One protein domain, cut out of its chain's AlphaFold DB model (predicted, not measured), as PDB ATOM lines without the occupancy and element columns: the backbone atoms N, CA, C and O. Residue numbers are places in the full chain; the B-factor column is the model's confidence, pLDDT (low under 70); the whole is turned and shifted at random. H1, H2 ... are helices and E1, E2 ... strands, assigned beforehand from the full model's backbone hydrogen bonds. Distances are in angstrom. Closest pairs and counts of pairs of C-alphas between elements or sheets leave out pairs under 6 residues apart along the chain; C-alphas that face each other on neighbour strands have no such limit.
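What this domain is: This is residues 4 to 119 of the 274 residues of the protein "Sle1_031 protein" of Streptomyces leeuwenhoekii (UniProt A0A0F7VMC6). At one end of the long axis the small hairpin E2 and E3 has the helix H4 near its E3 strand; at the other end lie the strand E1 and the long loop before it, and the long helix H2 stands between these two ends. The short helix H3 lies nearest the middle, joining H2 to the hairpin, with H1 packed side by side on it, while residues 49 to 55 stick out. The printed part has 116 residues, with four named helices and three named strands in the order H1, E1, H2, H3, E2, E3, H4; the class is mixed, helices and strands. The two-strand sheet, E2 then E3, is antiparallel. The whole is compact, with a radius of gyration of the C-alphas of 14.8 A and spans of 47 by 37 by 23 A.

Where its parts are: Start at the hairpin: E2 covers residues 83 to 86, 9.8 A, and E3 residues 89 to 92, 10.1 A. Look next to H4, residues 104 to 117, which runs 19.9 A to C-alpha 117 at (29.036, -19.976, 64.517). H3 is residues 73 to 80, 10.3 A. Find C-alpha 4 at (18.100, -21.507, 42.889); from there H1 runs to residue 11, 10.5 A. H2, residues 53 to 68, is the longest helix at 22.4 A and begins at C-alpha 53 at (-1.628, -11.863, 69.041). E1, residues 34 to 38, measures 8.7 A.

How they stand to each other: In the hairpin of E2 and E3 you will find N 84 and O 91 at 2.8 A and N 91 and O 84 at 2.9 A, both within hydrogen-bond range; the directions of the two strands stand at 139 degrees. The closest C-alphas of E3 and H4 are those of Leu 92 and Phe 111, 7.5 A apart. E2 and H4 are only just apart, at 8.3 A. The closest C-alphas of H3 and E3 are those of Ala 80 and Leu 92, at 6.7 A. H1 and H3 touch, closest at the C-alphas of Leu 6 and Tyr 79, 4.9 A. They run opposite ways at a shallow tilt of 32 degrees, only just short of steep. H2 and H3 are close but not clearly touching, with the C-alphas of Cys 67 and Met 73 closest at 6.2 A; they run opposite ways at a steep tilt of 62 degrees. Look next for E1, which pairs with no named strand; the closest C-alphas of E1 and H2 are those of Asp 34 and Val 66, 6.9 A apart. H2 and H4 are apart. In H1, H2, H3 and H4 every O i to N i+4 pair is within hydrogen-bond range.

The domain as a whole: The two C-alphas farthest apart are those of Asp 26 and Ala 119, 49.3 A. The printed part has no cut. The links H1 to E1, E1 to H2 and E3 to H4 are long. The mean pLDDT of the printed part is 90.5; look for values under 70 at residues 44 to 49 and 118 to 119.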
ATOM      1  N   MET A   4      18.853 -21.257  44.123       94.31
ATOM      2  CA  MET A   4      18.100 -21.507  42.889       94.31
ATOM      3  C   MET A   4      17.918 -23.003  42.622       94.31
ATOM      4  O   MET A   4      16.820 -23.440  42.290       94.31
ATOM      5  N   ALA A   5      18.961 -23.806  42.843       96.31
ATOM      6  CA  ALA A   5      18.874 -25.259  42.718       96.31
ATOM      7  C   ALA A   5      17.930 -25.873  43.768       96.31
ATOM      8  O   ALA A   5      17.178 -26.796  43.464       96.31
ATOM      9  N   LEU A   6      17.931 -25.346  44.999       97.12
ATOM     10  CA  LEU A   6      17.002 -25.780  46.048       97.12
ATOM     11  C   LEU A   6      15.551 -25.421  45.714       97.12
ATOM     12  O   LEU A   6      14.658 -26.238  45.939       97.12
ATOM     13  N   ARG A   7      15.322 -24.235  45.139       96.69
ATOM     14  CA  ARG A   7      14.010 -23.829  44.629       96.69
ATOM     15  C   ARG A   7      13.525 -24.785  43.548       96.69
ATOM     16  O   ARG A   7      12.410 -25.285  43.641       96.69
ATOM     17  N   GLN A   8      14.375 -25.066  42.565       97.19
ATOM     18  CA  GLN A   8      14.056 -25.976  41.471       97.19
ATOM     19  C   GLN A   8      13.721 -27.377  41.998       97.19
ATOM     20  O   GLN A   8      12.678 -27.922  41.661       97.19
ATOM     21  N   ALA A   9      14.535 -27.924  42.905       96.25
ATOM     22  CA  ALA A   9      14.277 -29.228  43.516       96.25
ATOM     23  C   ALA A   9      12.953 -29.280  44.303       96.25
ATOM     24  O   ALA A   9      12.314 -30.331  44.381       96.25
ATOM     25  N   TRP A  10      12.540 -28.159  44.900       97.06
ATOM     26  CA  TRP A  10      11.246 -28.039  45.563       97.06
ATOM     27  C   TRP A  10      10.086 -27.977  44.558       97.06
ATOM     28  O   TRP A  10       9.133 -28.744  44.707       97.06
ATOM     29  N   GLU A  11      10.174 -27.128  43.531       96.94
ATOM     30  CA  GLU A  11       9.141 -26.954  42.495       96.94
ATOM     31  C   GLU A  11       8.948 -28.213  41.628       96.94
ATOM     32  O   GLU A  11       7.821 -28.560  41.272       96.94
ATOM     33  N   GLU A  12      10.028 -28.939  41.334       97.38
ATOM     34  CA  GLU A  12      10.021 -30.167  40.526       97.38
ATOM     35  C   GLU A  12       9.680 -31.429  41.332       97.38
ATOM     36  O   GLU A  12       9.593 -32.527  40.775       97.38
ATOM     37  N   HIS A  13       9.477 -31.310  42.647       97.69
ATOM     38  CA  HIS A  13       9.179 -32.468  43.477       97.69
ATOM     39  C   HIS A  13       7.891 -33.169  42.992       97.69
ATOM     40  O   HIS A  13       6.874 -32.496  42.798       97.69
ATOM     41  N   PRO A  14       7.847 -34.515  42.875       97.81
ATOM     42  CA  PRO A  14       6.686 -35.231  42.322       97.81
ATOM     43  C   PRO A  14       5.355 -34.910  43.018       97.81
ATOM     44  O   PRO A  14       4.286 -34.937  42.408       97.81
ATOM     45  N   TYR A  15       5.429 -34.579  44.309       96.88
ATOM     46  CA  TYR A  15       4.278 -34.225  45.135       96.88
ATOM     47  C   TYR A  15       4.067 -32.715  45.326       96.88
ATOM     48  O   TYR A  15       3.240 -32.323  46.145       96.88
ATOM     49  N   PHE A  16       4.768 -31.852  44.583       96.56
ATOM     50  CA  PHE A  16       4.674 -30.392  44.725       96.56
ATOM     51  C   PHE A  16       3.247 -29.861  44.541       96.56
ATOM     52  O   PHE A  16       2.811 -28.959  45.264       96.56
ATOM     53  N   ARG A  17       2.481 -30.459  43.619       94.69
ATOM     54  CA  ARG A  17       1.066 -30.120  43.395       94.69
ATOM     55  C   ARG A  17       0.145 -30.468  44.571       94.69
ATOM     56  O   ARG A  17      -0.951 -29.939  44.639       94.69
ATOM     57  N   TYR A  18       0.593 -31.337  45.478       94.38
ATOM     58  CA  TYR A  18      -0.159 -31.818  46.642       94.38
ATOM     59  C   TYR A  18       0.345 -31.217  47.957       94.38
ATOM     60  O   TYR A  18       0.141 -31.784  49.030       94.38
ATOM     61  N   ARG A  19       1.071 -30.098  47.894       95.69
ATOM     62  CA  ARG A  19       1.508 -29.401  49.103       95.69
ATOM     63  C   ARG A  19       0.294 -28.882  49.876       95.69
ATOM     64  O   ARG A  19      -0.644 -28.369  49.277       95.69
ATOM     65  N   GLY A  20       0.341 -28.960  51.205       93.81
ATOM     66  CA  GLY A  20      -0.790 -28.565  52.052       93.81
ATOM     67  C   GLY A  20      -1.186 -27.088  51.924       93.81
ATOM     68  O   GLY A  20      -2.355 -26.763  52.068       93.81
ATOM     69  N   CYS A  21      -0.236 -26.211  51.585       94.62
ATOM     70  CA  CYS A  21      -0.477 -24.787  51.326       94.62
ATOM     71  C   CYS A  21      -0.902 -24.470  49.878       94.62
ATOM     72  O   CYS A  21      -0.944 -23.303  49.495       94.62
ATOM     73  N   ALA A  22      -1.153 -25.474  49.030       95.31
ATOM     74  CA  ALA A  22      -1.732 -25.236  47.710       95.31
ATOM     75  C   ALA A  22      -3.207 -24.815  47.843       95.31
ATOM     76  O   ALA A  22      -3.853 -25.228  48.807       95.31
ATOM     77  N   PRO A  23      -3.749 -24.047  46.880       95.12
ATOM     78  CA  PRO A  23      -5.187 -23.829  46.773       95.12
ATOM     79  C   PRO A  23      -5.936 -25.158  46.692       95.12
ATOM     80  O   PRO A  23      -5.516 -26.054  45.953       95.12
ATOM     81  N   ASP A  24      -7.036 -25.272  47.428       95.31
ATOM     82  CA  ASP A  24      -7.978 -26.368  47.245       95.31
ATOM     83  C   ASP A  24      -8.658 -26.284  45.863       95.31
ATOM     84  O   ASP A  24      -8.804 -25.205  45.281       95.31
ATOM     85  N   VAL A  25      -9.026 -27.439  45.306       94.50
ATOM     86  CA  VAL A  25      -9.621 -27.532  43.962       94.50
ATOM     87  C   VAL A  25     -11.045 -26.980  43.946       94.50
ATOM     88  O   VAL A  25     -11.434 -26.333  42.971       94.50
ATOM     89  N   ASP A  26     -11.798 -27.219  45.018       95.88
ATOM     90  CA  ASP A  26     -13.202 -26.837  45.147       95.88
ATOM     91  C   ASP A  26     -13.342 -25.466  45.828       95.88
ATOM     92  O   ASP A  26     -14.204 -24.665  45.451       95.88
ATOM     93  N   GLU A  27     -12.451 -25.146  46.774       95.25
ATOM     94  CA  GLU A  27     -12.386 -23.853  47.465       95.25
ATOM     95  C   GLU A  27     -11.034 -23.137  47.253       95.25
ATOM     96  O   GLU A  27     -10.198 -23.113  48.156       95.25
ATOM     97  N   PRO A  28     -10.805 -22.444  46.114       92.75
ATOM     98  CA  PRO A  28      -9.497 -21.858  45.778       92.75
ATOM     99  C   PRO A  28      -8.927 -20.834  46.774       92.75
ATOM    100  O   PRO A  28      -7.750 -20.500  46.699       92.75
ATOM    101  N   GLY A  29      -9.748 -20.298  47.683       91.44
ATOM    102  CA  GLY A  29      -9.304 -19.407  48.765       91.44
ATOM    103  C   GLY A  29      -8.806 -20.138  50.019       91.44
ATOM    104  O   GLY A  29      -8.357 -19.490  50.967       91.44
ATOM    105  N   ARG A  30      -8.906 -21.469  50.054       94.94
ATOM    106  CA  ARG A  30      -8.542 -22.323  51.185       94.94
ATOM    107  C   ARG A  30      -7.343 -23.195  50.867       94.94
ATOM    108  O   ARG A  30      -7.019 -23.449  49.708       94.94
ATOM    109  N   ALA A  31      -6.681 -23.643  51.923       94.94
ATOM    110  CA  ALA A  31      -5.560 -24.556  51.816       94.94
ATOM    111  C   ALA A  31      -6.037 -25.998  51.607       94.94
ATOM    112  O   ALA A  31      -6.862 -26.502  52.366       94.94
ATOM    113  N   ALA A  32      -5.450 -26.695  50.637       95.50
ATOM    114  CA  ALA A  32      -5.745 -28.099  50.349       95.50
ATOM    115  C   ALA A  32      -5.467 -29.031  51.547       95.50
ATOM    116  O   ALA A  32      -6.074 -30.091  51.676       95.50
ATOM    117  N   GLY A  33      -4.533 -28.655  52.427       93.75
ATOM    118  CA  GLY A  33      -4.219 -29.413  53.638       93.75
ATOM    119  C   GLY A  33      -5.184 -29.185  54.805       93.75
ATOM    120  O   GLY A  33      -5.237 -30.027  55.699       93.75
ATOM    121  N   ASP A  34      -5.925 -28.072  54.810       95.81
ATOM    122  CA  ASP A  34      -6.929 -27.735  55.826       95.81
ATOM    123  C   ASP A  34      -7.868 -26.629  55.310       95.81
ATOM    124  O   ASP A  34      -7.497 -25.453  55.246       95.81
ATOM    125  N   LEU A  35      -9.114 -27.001  55.006       95.19
ATOM    126  CA  LEU A  35     -10.130 -26.082  54.480       95.19
ATOM    127  C   LEU A  35     -10.536 -24.978  55.471       95.19
ATOM    128  O   LEU A  35     -11.146 -23.983  55.078       95.19
ATOM    129  N   SER A  36     -10.206 -25.113  56.760       94.56
ATOM    130  CA  SER A  36     -10.457 -24.054  57.743       94.56
ATOM    131  C   SER A  36      -9.477 -22.880  57.612       94.56
ATOM    132  O   SER A  36      -9.787 -21.766  58.052       94.56
ATOM    133  N   LEU A  37      -8.328 -23.082  56.958       93.38
ATOM    134  CA  LEU A  37      -7.284 -22.075  56.801       93.38
ATOM    135  C   LEU A  37      -7.396 -21.337  55.464       93.38
ATOM    136  O   LEU A  37      -7.578 -21.933  54.404       93.38
ATOM    137  N   SER A  38      -7.267 -20.009  55.518       92.25
ATOM    138  CA  SER A  38      -7.022 -19.188  54.325       92.25
ATOM    139  C   SER A  38      -5.602 -19.431  53.811       92.25
ATOM    140  O   SER A  38      -4.689 -19.651  54.611       92.25
ATOM    141  N   LEU A  39      -5.387 -19.302  52.502       90.06
ATOM    142  CA  LEU A  39      -4.042 -19.308  51.908       90.06
ATOM    143  C   LEU A  39      -3.126 -18.214  52.478       90.06
ATOM    144  O   LEU A  39      -1.911 -18.403  52.567       90.06
ATOM    145  N   ASP A  40      -3.702 -17.117  52.970       88.75
ATOM    146  CA  ASP A  40      -2.957 -16.044  53.640       88.75
ATOM    147  C   ASP A  40      -2.297 -16.506  54.952       88.75
ATOM    148  O   ASP A  40      -1.418 -15.828  55.485       88.75
ATOM    149  N   ALA A  41      -2.663 -17.679  55.487       90.00
ATOM    150  CA  ALA A  41      -2.069 -18.197  56.715       90.00
ATOM    151  C   ALA A  41      -0.556 -18.469  56.588       90.00
ATOM    152  O   ALA A  41       0.151 -18.376  57.593       90.00
ATOM    153  N   TRP A  42      -0.056 -18.731  55.373       89.81
ATOM    154  CA  TRP A  42       1.372 -18.917  55.074       89.81
ATOM    155  C   TRP A  42       2.059 -17.641  54.594       89.81
ATOM    156  O   TRP A  42       3.279 -17.522  54.734       89.81
ATOM    157  N   HIS A  43       1.295 -16.694  54.048       75.00
ATOM    158  CA  HIS A  43       1.796 -15.506  53.366       75.00
ATOM    159  C   HIS A  43       1.417 -14.246  54.149       75.00
ATOM    160  O   HIS A  43       0.421 -13.588  53.875       75.00
ATOM    161  N   GLY A  44       2.243 -13.895  55.131       65.62
ATOM    162  CA  GLY A  44       2.130 -12.635  55.857       65.62
ATOM    163  C   GLY A  44       3.492 -12.180  56.358       65.62
ATOM    164  O   GLY A  44       4.324 -12.998  56.760       65.62
ATOM    165  N   GLU A  45       3.736 -10.869  56.333       60.41
ATOM    166  CA  GLU A  45       4.758 -10.307  57.208       60.41
ATOM    167  C   GLU A  45       4.306 -10.577  58.649       60.41
ATOM    168  O   GLU A  45       3.181 -10.238  59.010       60.41
ATOM    169  N   ASP A  46       5.173 -11.158  59.483       59.19
ATOM    170  CA  ASP A  46       4.954 -11.327  60.931       59.19
ATOM    171  C   ASP A  46       4.975  -9.959  61.665       59.19
ATOM    172  O   ASP A  46       5.569  -9.807  62.732       59.19
ATOM    173  N   ARG A  47       4.395  -8.913  61.069       58.16
ATOM    174  CA  ARG A  47       4.232  -7.588  61.664       58.16
ATOM    175  C   ARG A  47       2.928  -7.523  62.446       58.16
ATOM    176  O   ARG A  47       2.012  -8.311  62.226       58.16
ATOM    177  N   ASP A  48       2.852  -6.550  63.345       53.88
ATOM    178  CA  ASP A  48       1.643  -6.216  64.092       53.88
ATOM    179  C   ASP A  48       0.562  -5.675  63.153       53.88
ATOM    180  O   ASP A  48       0.404  -4.472  62.961       53.88
ATOM    181  N   GLY A  49      -0.133  -6.603  62.498       66.44
ATOM    182  CA  GLY A  49      -1.368  -6.349  61.775       66.44
ATOM    183  C   GLY A  49      -2.560  -6.199  62.728       66.44
ATOM    184  O   GLY A  49      -2.397  -6.269  63.946       66.44
ATOM    185  N   PRO A  50      -3.778  -6.036  62.185       73.38
ATOM    186  CA  PRO A  50      -4.997  -5.881  62.984       73.38
ATOM    187  C   PRO A  50      -5.408  -7.156  63.743       73.38
ATOM    188  O   PRO A  50      -6.352  -7.116  64.522       73.38
ATOM    189  N   GLU A  51      -4.736  -8.283  63.498       82.06
ATOM    190  CA  GLU A  51      -5.008  -9.562  64.151       82.06
ATOM    191  C   GLU A  51      -4.447  -9.587  65.577       82.06
ATOM    192  O   GLU A  51      -3.256  -9.318  65.801       82.06
ATOM    193  N   GLU A  52      -5.300  -9.978  66.524       86.75
ATOM    194  CA  GLU A  52      -4.930 -10.160  67.924       86.75
ATOM    195  C   GLU A  52      -3.795 -11.193  68.059       86.75
ATOM    196  O   GLU A  52      -3.830 -12.239  67.399       86.75
ATOM    197  N   PRO A  53      -2.793 -10.979  68.938       87.94
ATOM    198  CA  PRO A  53      -1.628 -11.863  69.041       87.94
ATOM    199  C   PRO A  53      -1.979 -13.346  69.222       87.94
ATOM    200  O   PRO A  53      -1.356 -14.215  68.618       87.94
ATOM    201  N   ARG A  54      -3.023 -13.641  70.003       90.25
ATOM    202  CA  ARG A  54      -3.484 -15.015  70.248       90.25
ATOM    203  C   ARG A  54      -4.069 -15.678  68.999       90.25
ATOM    204  O   ARG A  54      -3.901 -16.881  68.817       90.25
ATOM    205  N   GLU A  55      -4.788 -14.922  68.178       89.38
ATOM    206  CA  GLU A  55      -5.373 -15.425  66.930       89.38
ATOM    207  C   GLU A  55      -4.265 -15.710  65.917       89.38
ATOM    208  O   GLU A  55      -4.235 -16.790  65.326       89.38
ATOM    209  N   ARG A  56      -3.277 -14.812  65.845       87.69
ATOM    210  CA  ARG A  56      -2.074 -14.971  65.025       87.69
ATOM    211  C   ARG A  56      -1.295 -16.226  65.385       87.69
ATOM    212  O   ARG A  56      -0.985 -17.022  64.504       87.69
ATOM    213  N   GLU A  57      -1.007 -16.428  66.668       89.62
ATOM    214  CA  GLU A  57      -0.311 -17.625  67.152       89.62
ATOM    215  C   GLU A  57      -1.090 -18.904  66.818       89.62
ATOM    216  O   GLU A  57      -0.501 -19.886  66.367       89.62
ATOM    217  N   ALA A  58      -2.417 -18.895  66.984       91.94
ATOM    218  CA  ALA A  58      -3.260 -20.041  66.653       91.94
ATOM    219  C   ALA A  58      -3.268 -20.341  65.146       91.94
ATOM    220  O   ALA A  58      -3.123 -21.498  64.747       91.94
ATOM    221  N   ARG A  59      -3.385 -19.308  64.305       91.75
ATOM    222  CA  ARG A  59      -3.319 -19.423  62.843       91.75
ATOM    223  C   ARG A  59      -1.957 -19.935  62.384       91.75
ATOM    224  O   ARG A  59      -1.895 -20.832  61.548       91.75
ATOM    225  N   GLN A  60      -0.873 -19.398  62.942       93.06
ATOM    226  CA  GLN A  60       0.486 -19.840  62.634       93.06
ATOM    227  C   GLN A  60       0.706 -21.297  63.053       93.06
ATOM    228  O   GLN A  60       1.243 -22.076  62.268       93.06
ATOM    229  N   ALA A  61       0.249 -21.693  64.243       94.69
ATOM    230  CA  ALA A  61       0.333 -23.077  64.702       94.69
ATOM    231  C   ALA A  61      -0.422 -24.033  63.765       94.69
ATOM    232  O   ALA A  61       0.123 -25.057  63.368       94.69
ATOM    233  N   ALA A  62      -1.638 -23.676  63.344       95.75
ATOM    234  CA  ALA A  62      -2.416 -24.490  62.411       95.75
ATOM    235  C   ALA A  62      -1.735 -24.621  61.033       95.75
ATOM    236  O   ALA A  62      -1.639 -25.719  60.485       95.75
ATOM    237  N   ALA A  63      -1.178 -23.530  60.498       95.75
ATOM    238  CA  ALA A  63      -0.416 -23.564  59.250       95.75
ATOM    239  C   ALA A  63       0.870 -24.409  59.361       95.75
ATOM    240  O   ALA A  63       1.239 -25.102  58.406       95.75
ATOM    241  N   VAL A  64       1.535 -24.398  60.522       96.94
ATOM    242  CA  VAL A  64       2.679 -25.278  60.809       96.94
ATOM    243  C   VAL A  64       2.260 -26.748  60.790       96.94
ATOM    244  O   VAL A  64       2.928 -27.535  60.126       96.94
ATOM    245  N   GLU A  65       1.150 -27.124  61.427       97.38
ATOM    246  CA  GLU A  65       0.662 -28.517  61.432       97.38
ATOM    247  C   GLU A  65       0.394 -29.051  60.016       97.38
ATOM    248  O   GLU A  65       0.794 -30.166  59.664       97.38
ATOM    249  N   VAL A  66      -0.196 -28.223  59.151       97.50
ATOM    250  CA  VAL A  66      -0.377 -28.559  57.731       97.50
ATOM    251  C   VAL A  66       0.970 -28.737  57.024       97.50
ATOM    252  O   VAL A  66       1.137 -29.664  56.226       97.50
ATOM    253  N   CYS A  67       1.964 -27.892  57.316       97.00
ATOM    254  CA  CYS A  67       3.310 -28.069  56.776       97.00
ATOM    255  C   CYS A  67       3.972 -29.368  57.252       97.00
ATOM    256  O   CYS A  67       4.653 -30.004  56.452       97.00
ATOM    257  N   LEU A  68       3.779 -29.783  58.506       96.25
ATOM    258  CA  LEU A  68       4.372 -31.016  59.044       96.25
ATOM    259  C   LEU A  68       3.848 -32.279  58.348       96.25
ATOM    260  O   LEU A  68       4.568 -33.272  58.256       96.25
ATOM    261  N   SER A  69       2.632 -32.222  57.803       95.56
ATOM    262  CA  SER A  69       2.028 -33.306  57.015       95.56
ATOM    263  C   SER A  69       2.339 -33.215  55.512       95.56
ATOM    264  O   SER A  69       1.917 -34.067  54.731       95.56
ATOM    265  N   CYS A  70       3.057 -32.176  55.078       96.69
ATOM    266  CA  CYS A  70       3.266 -31.877  53.668       96.69
ATOM    267  C   CYS A  70       4.376 -32.759  53.055       96.69
ATOM    268  O   CYS A  70       5.501 -32.770  53.560       96.69
ATOM    269  N   PRO A  71       4.136 -33.425  51.907       96.50
ATOM    270  CA  PRO A  71       5.111 -34.338  51.298       96.50
ATOM    271  C   PRO A  71       6.363 -33.638  50.752       96.50
ATOM    272  O   PRO A  71       7.342 -34.308  50.440       96.50
ATOM    273  N   VAL A  72       6.338 -32.308  50.615       97.38
ATOM    274  CA  VAL A  72       7.472 -31.496  50.131       97.38
ATOM    275  C   VAL A  72       8.122 -30.666  51.239       97.38
ATOM    276  O   VAL A  72       8.885 -29.744  50.954       97.38
ATOM    277  N   MET A  73       7.791 -30.950  52.504       97.00
ATOM    278  CA  MET A  73       8.196 -30.145  53.660       97.00
ATOM    279  C   MET A  73       9.716 -29.976  53.758       97.00
ATOM    280  O   MET A  73      10.181 -28.859  53.963       97.00
ATOM    281  N   VAL A  74      10.485 -31.041  53.528       96.88
ATOM    282  CA  VAL A  74      11.952 -31.014  53.645       96.88
ATOM    283  C   VAL A  74      12.592 -30.130  52.571       96.88
ATOM    284  O   VAL A  74      13.440 -29.296  52.882       96.88
ATOM    285  N   GLN A  75      12.178 -30.267  51.310       97.56
ATOM    286  CA  GLN A  75      12.700 -29.455  50.205       97.56
ATOM    287  C   GLN A  75      12.259 -27.993  50.337       97.56
ATOM    288  O   GLN A  75      13.055 -27.085  50.105       97.56
ATOM    289  N   CYS A  76      11.017 -27.772  50.778       97.44
ATOM    290  CA  CYS A  76      10.478 -26.454  51.097       97.44
ATOM    291  C   CYS A  76      11.306 -25.762  52.191       97.44
ATOM    292  O   CYS A  76      11.709 -24.612  52.024       97.44
ATOM    293  N   ASP A  77      11.610 -26.474  53.281       97.06
ATOM    294  CA  ASP A  77      12.425 -25.967  54.385       97.06
ATOM    295  C   ASP A  77      13.856 -25.632  53.946       97.06
ATOM    296  O   ASP A  77      14.380 -24.564  54.280       97.06
ATOM    297  N   ALA A  78      14.470 -26.531  53.171       96.44
ATOM    298  CA  ALA A  78      15.820 -26.364  52.651       96.44
ATOM    299  C   ALA A  78      15.923 -25.132  51.745       96.44
ATOM    300  O   ALA A  78      16.844 -24.329  51.906       96.44
ATOM    301  N   TYR A  79      14.958 -24.945  50.839       97.12
ATOM    302  CA  TYR A  79      14.877 -23.750  50.005       97.12
ATOM    303  C   TYR A  79      14.666 -22.490  50.850       97.12
ATOM    304  O   TYR A  79      15.501 -21.586  50.808       97.12
ATOM    305  N   ALA A  80      13.618 -22.445  51.673       96.38
ATOM    306  CA  ALA A  80      13.265 -21.257  52.451       96.38
ATOM    307  C   ALA A  80      14.361 -20.831  53.444       96.38
ATOM    308  O   ALA A  80      14.499 -19.647  53.759       96.38
ATOM    309  N   SER A  81      15.151 -21.793  53.932       95.81
ATOM    310  CA  SER A  81      16.269 -21.562  54.856       95.81
ATOM    311  C   SER A  81      17.610 -21.320  54.163       95.81
ATOM    312  O   SER A  81      18.607 -21.070  54.842       95.81
ATOM    313  N   SER A  82      17.660 -21.415  52.834       95.38
ATOM    314  CA  SER A  82      18.875 -21.135  52.073       95.38
ATOM    315  C   SER A  82      19.231 -19.648  52.115       95.38
ATOM    316  O   SER A  82      18.374 -18.786  52.318       95.38
ATOM    317  N   VAL A  83      20.521 -19.347  51.952       93.88
ATOM    318  CA  VAL A  83      21.046 -17.980  52.008       93.88
ATOM    319  C   VAL A  83      21.247 -17.457  50.593       93.88
ATOM    320  O   VAL A  83      21.966 -18.068  49.806       93.88
ATOM    321  N   VAL A  84      20.658 -16.302  50.299       93.88
ATOM    322  CA  VAL A  84      20.869 -15.541  49.063       93.88
ATOM    323  C   VAL A  84      21.630 -14.255  49.371       93.88
ATOM    324  O   VAL A  84      21.468 -13.665  50.443       93.88
ATOM    325  N   VAL A  85      22.485 -13.818  48.448       91.00
ATOM    326  CA  VAL A  85      23.233 -12.561  48.572       91.00
ATOM    327  C   VAL A  85      22.678 -11.573  47.562       91.00
ATOM    328  O   VAL A  85      22.888 -11.720  46.362       91.00
ATOM    329  N   GLU A  86      21.996 -10.545  48.050       85.25
ATOM    330  CA  GLU A  86      21.434  -9.479  47.221       85.25
ATOM    331  C   GLU A  86      21.942  -8.127  47.706       85.25
ATOM    332  O   GLU A  86      21.957  -7.849  48.904       85.25
ATOM    333  N   GLY A  87      22.432  -7.291  46.787       83.94
ATOM    334  CA  GLY A  87      23.019  -5.994  47.146       83.94
ATOM    335  C   GLY A  87      24.202  -6.096  48.124       83.94
ATOM    336  O   GLY A  87      24.417  -5.193  48.928       83.94
ATOM    337  N   GLY A  88      24.938  -7.216  48.109       83.75
ATOM    338  CA  GLY A  88      26.035  -7.488  49.045       83.75
ATOM    339  C   GLY A  88      25.594  -7.880  50.461       83.75
ATOM    340  O   GLY A  88      26.437  -8.023  51.347       83.75
ATOM    341  N   GLN A  89      24.294  -8.071  50.695       85.31
ATOM    342  CA  GLN A  89      23.747  -8.500  51.979       85.31
ATOM    343  C   GLN A  89      23.227  -9.937  51.890       85.31
ATOM    344  O   GLN A  89      22.396 -10.268  51.049       85.31
ATOM    345  N   ALA A  90      23.720 -10.795  52.786       89.50
ATOM    346  CA  ALA A  90      23.225 -12.156  52.946       89.50
ATOM    347  C   ALA A  90      21.877 -12.150  53.685       89.50
ATOM    348  O   ALA A  90      21.795 -11.631  54.803       89.50
ATOM    349  N   ARG A  91      20.854 -12.757  53.080       91.94
ATOM    350  CA  ARG A  91      19.492 -12.893  53.615       91.94
ATOM    351  C   ARG A  91      18.947 -14.301  53.363       91.94
ATOM    352  O   ARG A  91      19.495 -15.035  52.547       91.94
ATOM    353  N   LEU A  92      17.882 -14.675  54.066       94.19
ATOM    354  CA  LEU A  92      17.135 -15.897  53.760       94.19
ATOM    355  C   LEU A  92      16.438 -15.767  52.403       94.19
ATOM    356  O   LEU A  92      15.987 -14.671  52.063       94.19
ATOM    357  N   ALA A  93      16.335 -16.870  51.659       94.62
ATOM    358  CA  ALA A  93      15.607 -16.913  50.391       94.62
ATOM    359  C   ALA A  93      14.135 -16.522  50.576       94.62
ATOM    360  O   ALA A  93      13.629 -15.694  49.829       94.62
ATOM    361  N   GLU A  94      13.496 -17.042  51.629       93.50
ATOM    362  CA  GLU A  94      12.121 -16.701  52.001       93.50
ATOM    363  C   GLU A  94      12.090 -16.087  53.413       93.50
ATOM    364  O   GLU A  94      12.029 -16.810  54.419       93.50
ATOM    365  N   PRO A  95      12.178 -14.746  53.535       90.88
ATOM    366  CA  PRO A  95      12.306 -14.075  54.828       90.88
ATOM    367  C   PRO A  95      10.986 -13.976  55.609       90.88
ATOM    368  O   PRO A  95      11.018 -13.793  56.821       90.88
ATOM    369  N   ALA A  96       9.831 -14.092  54.958       91.00
ATOM    370  CA  ALA A  96       8.523 -13.982  55.606       91.00
ATOM    371  C   ALA A  96       7.763 -15.315  55.569       91.00
ATOM    372  O   ALA A  96       8.177 -16.261  54.897       91.00
ATOM    373  N   GLY A  97       6.655 -15.394  56.305       91.94
ATOM    374  CA  GLY A  97       5.737 -16.525  56.236       91.94
ATOM    375  C   GLY A  97       6.230 -17.835  56.855       91.94
ATOM    376  O   GLY A  97       7.340 -17.948  57.398       91.94
ATOM    377  N   ILE A  98       5.377 -18.851  56.749       95.06
ATOM    378  CA  ILE A  98       5.618 -20.202  57.265       95.06
ATOM    379  C   ILE A  98       6.068 -21.097  56.122       95.06
ATOM    380  O   ILE A  98       5.380 -21.240  55.117       95.06
ATOM    381  N   TRP A  99       7.219 -21.729  56.309       95.81
ATOM    382  CA  TRP A  99       7.836 -22.589  55.308       95.81
ATOM    383  C   TRP A  99       8.421 -23.802  56.000       95.81
ATOM    384  O   TRP A  99       9.028 -23.662  57.062       95.81
ATOM    385  N   GLY A 100       8.220 -24.986  55.423       95.69
ATOM    386  CA  GLY A 100       8.840 -26.201  55.946       95.69
ATOM    387  C   GLY A 100       8.473 -26.542  57.397       95.69
ATOM    388  O   GLY A 100       9.248 -27.191  58.086       95.69
ATOM    389  N   GLY A 101       7.328 -26.058  57.895       95.69
ATOM    390  CA  GLY A 101       6.915 -26.246  59.292       95.69
ATOM    391  C   GLY A 101       7.588 -25.296  60.286       95.69
ATOM    392  O   GLY A 101       7.510 -25.529  61.487       95.69
ATOM    393  N   ARG A 102       8.243 -24.228  59.816       95.44
ATOM    394  CA  ARG A 102       8.877 -23.214  60.668       95.44
ATOM    395  C   ARG A 102       8.349 -21.821  60.376       95.44
ATOM    396  O   ARG A 102       8.180 -21.435  59.216       95.44
ATOM    397  N   THR A 103       8.170 -21.036  61.430       94.50
ATOM    398  CA  THR A 103       7.873 -19.600  61.343       94.50
ATOM    399  C   THR A 103       9.075 -18.821  60.804       94.50
ATOM    400  O   THR A 103      10.226 -19.274  60.884       94.50
ATOM    401  N   ALA A 104       8.840 -17.614  60.284       92.19
ATOM    402  CA  ALA A 104       9.926 -16.751  59.827       92.19
ATOM    403  C   ALA A 104      10.902 -16.422  60.967       92.19
ATOM    404  O   ALA A 104      12.119 -16.425  60.760       92.19
ATOM    405  N   LEU A 105      10.387 -16.206  62.182       91.31
ATOM    406  CA  LEU A 105      11.191 -15.935  63.372       91.31
ATOM    407  C   LEU A 105      12.140 -17.093  63.718       91.31
ATOM    408  O   LEU A 105      13.307 -16.865  64.044       91.31
ATOM    409  N   GLU A 106      11.674 -18.338  63.641       93.94
ATOM    410  CA  GLU A 106      12.506 -19.519  63.897       93.94
ATOM    411  C   GLU A 106      13.611 -19.677  62.855       93.94
ATOM    412  O   GLU A 106      14.772 -19.884  63.227       93.94
ATOM    413  N   ARG A 107      13.286 -19.514  61.564       94.38
ATOM    414  CA  ARG A 107      14.292 -19.551  60.489       94.38
ATOM    415  C   ARG A 107      15.332 -18.445  60.671       94.38
ATOM    416  O   ARG A 107      16.529 -18.723  60.610       94.38
ATOM    417  N   HIS A 108      14.909 -17.226  61.009       93.12
ATOM    418  CA  HIS A 108      15.819 -16.112  61.301       93.12
ATOM    419  C   HIS A 108      16.733 -16.388  62.495       93.12
ATOM    420  O   HIS A 108      17.929 -16.104  62.431       93.12
ATOM    421  N   ARG A 109      16.210 -16.974  63.579       92.12
ATOM    422  CA  ARG A 109      17.025 -17.369  64.741       92.12
ATOM    423  C   ARG A 109      18.103 -18.378  64.350       92.12
ATOM    424  O   ARG A 109      19.235 -18.257  64.813       92.12
ATOM    425  N   VAL A 110      17.770 -19.360  63.511       90.81
ATOM    426  CA  VAL A 110      18.742 -20.339  62.995       90.81
ATOM    427  C   VAL A 110      19.777 -19.664  62.095       90.81
ATOM    428  O   VAL A 110      20.968 -19.850  62.322       90.81
ATOM    429  N   PHE A 111      19.350 -18.819  61.156       91.62
ATOM    430  CA  PHE A 111      20.243 -18.068  60.270       91.62
ATOM    431  C   PHE A 111      21.239 -17.189  61.039       91.62
ATOM    432  O   PHE A 111      22.441 -17.216  60.773       91.62
ATOM    433  N   ILE A 112      20.760 -16.438  62.035       87.62
ATOM    434  CA  ILE A 112      21.606 -15.599  62.894       87.62
ATOM    435  C   ILE A 112      22.610 -16.463  63.662       87.62
ATOM    436  O   ILE A 112      23.792 -16.126  63.703       87.62
ATOM    437  N   ARG A 113      22.166 -17.586  64.237       83.94
ATOM    438  CA  ARG A 113      23.040 -18.522  64.960       83.94
ATOM    439  C   ARG A 113      24.149 -19.068  64.062       83.94
ATOM    440  O   ARG A 113      25.306 -18.972  64.440       83.94
ATOM    441  N   GLN A 114      23.814 -19.530  62.859       83.81
ATOM    442  CA  GLN A 114      24.795 -20.013  61.880       83.81
ATOM    443  C   GLN A 114      25.778 -18.908  61.473       83.81
ATOM    444  O   GLN A 114      26.981 -19.141  61.398       83.81
ATOM    445  N   ARG A 115      25.300 -17.667  61.292       79.88
ATOM    446  CA  ARG A 115      26.184 -16.510  61.071       79.88
ATOM    447  C   ARG A 115      27.135 -16.255  62.232       79.88
ATOM    448  O   ARG A 115      28.218 -15.739  61.985       79.88
ATOM    449  N   HIS A 116      26.722 -16.543  63.463       72.62
ATOM    450  CA  HIS A 116      27.562 -16.406  64.649       72.62
ATOM    451  C   HIS A 116      28.546 -17.569  64.812       72.62
ATOM    452  O   HIS A 116      29.688 -17.318  65.170       72.62
ATOM    453  N   GLU A 117      28.147 -18.803  64.507       71.88
ATOM    454  CA  GLU A 117      29.036 -19.976  64.517       71.88
ATOM    455  C   GLU A 117      30.150 -19.848  63.470       71.88
ATOM    456  O   GLU A 117      31.303 -20.167  63.738       71.88
ATOM    457  N   VAL A 118      29.821 -19.303  62.297       65.75
ATOM    458  CA  VAL A 118      30.776 -19.039  61.207       65.75
ATOM    459  C   VAL A 118      31.358 -17.615  61.302       65.75
ATOM    460  O   VAL A 118      32.044 -17.153  60.390       65.75
ATOM    461  N   ALA A 119      31.089 -16.870  62.384       65.06
ATOM    462  CA  ALA A 119      31.547 -15.489  62.502       65.06
ATOM    463  C   ALA A 119      33.072 -15.432  62.602       65.06
ATOM    464  O   ALA A 119      33.663 -15.620  63.670       65.06
TER     465      ALA A 119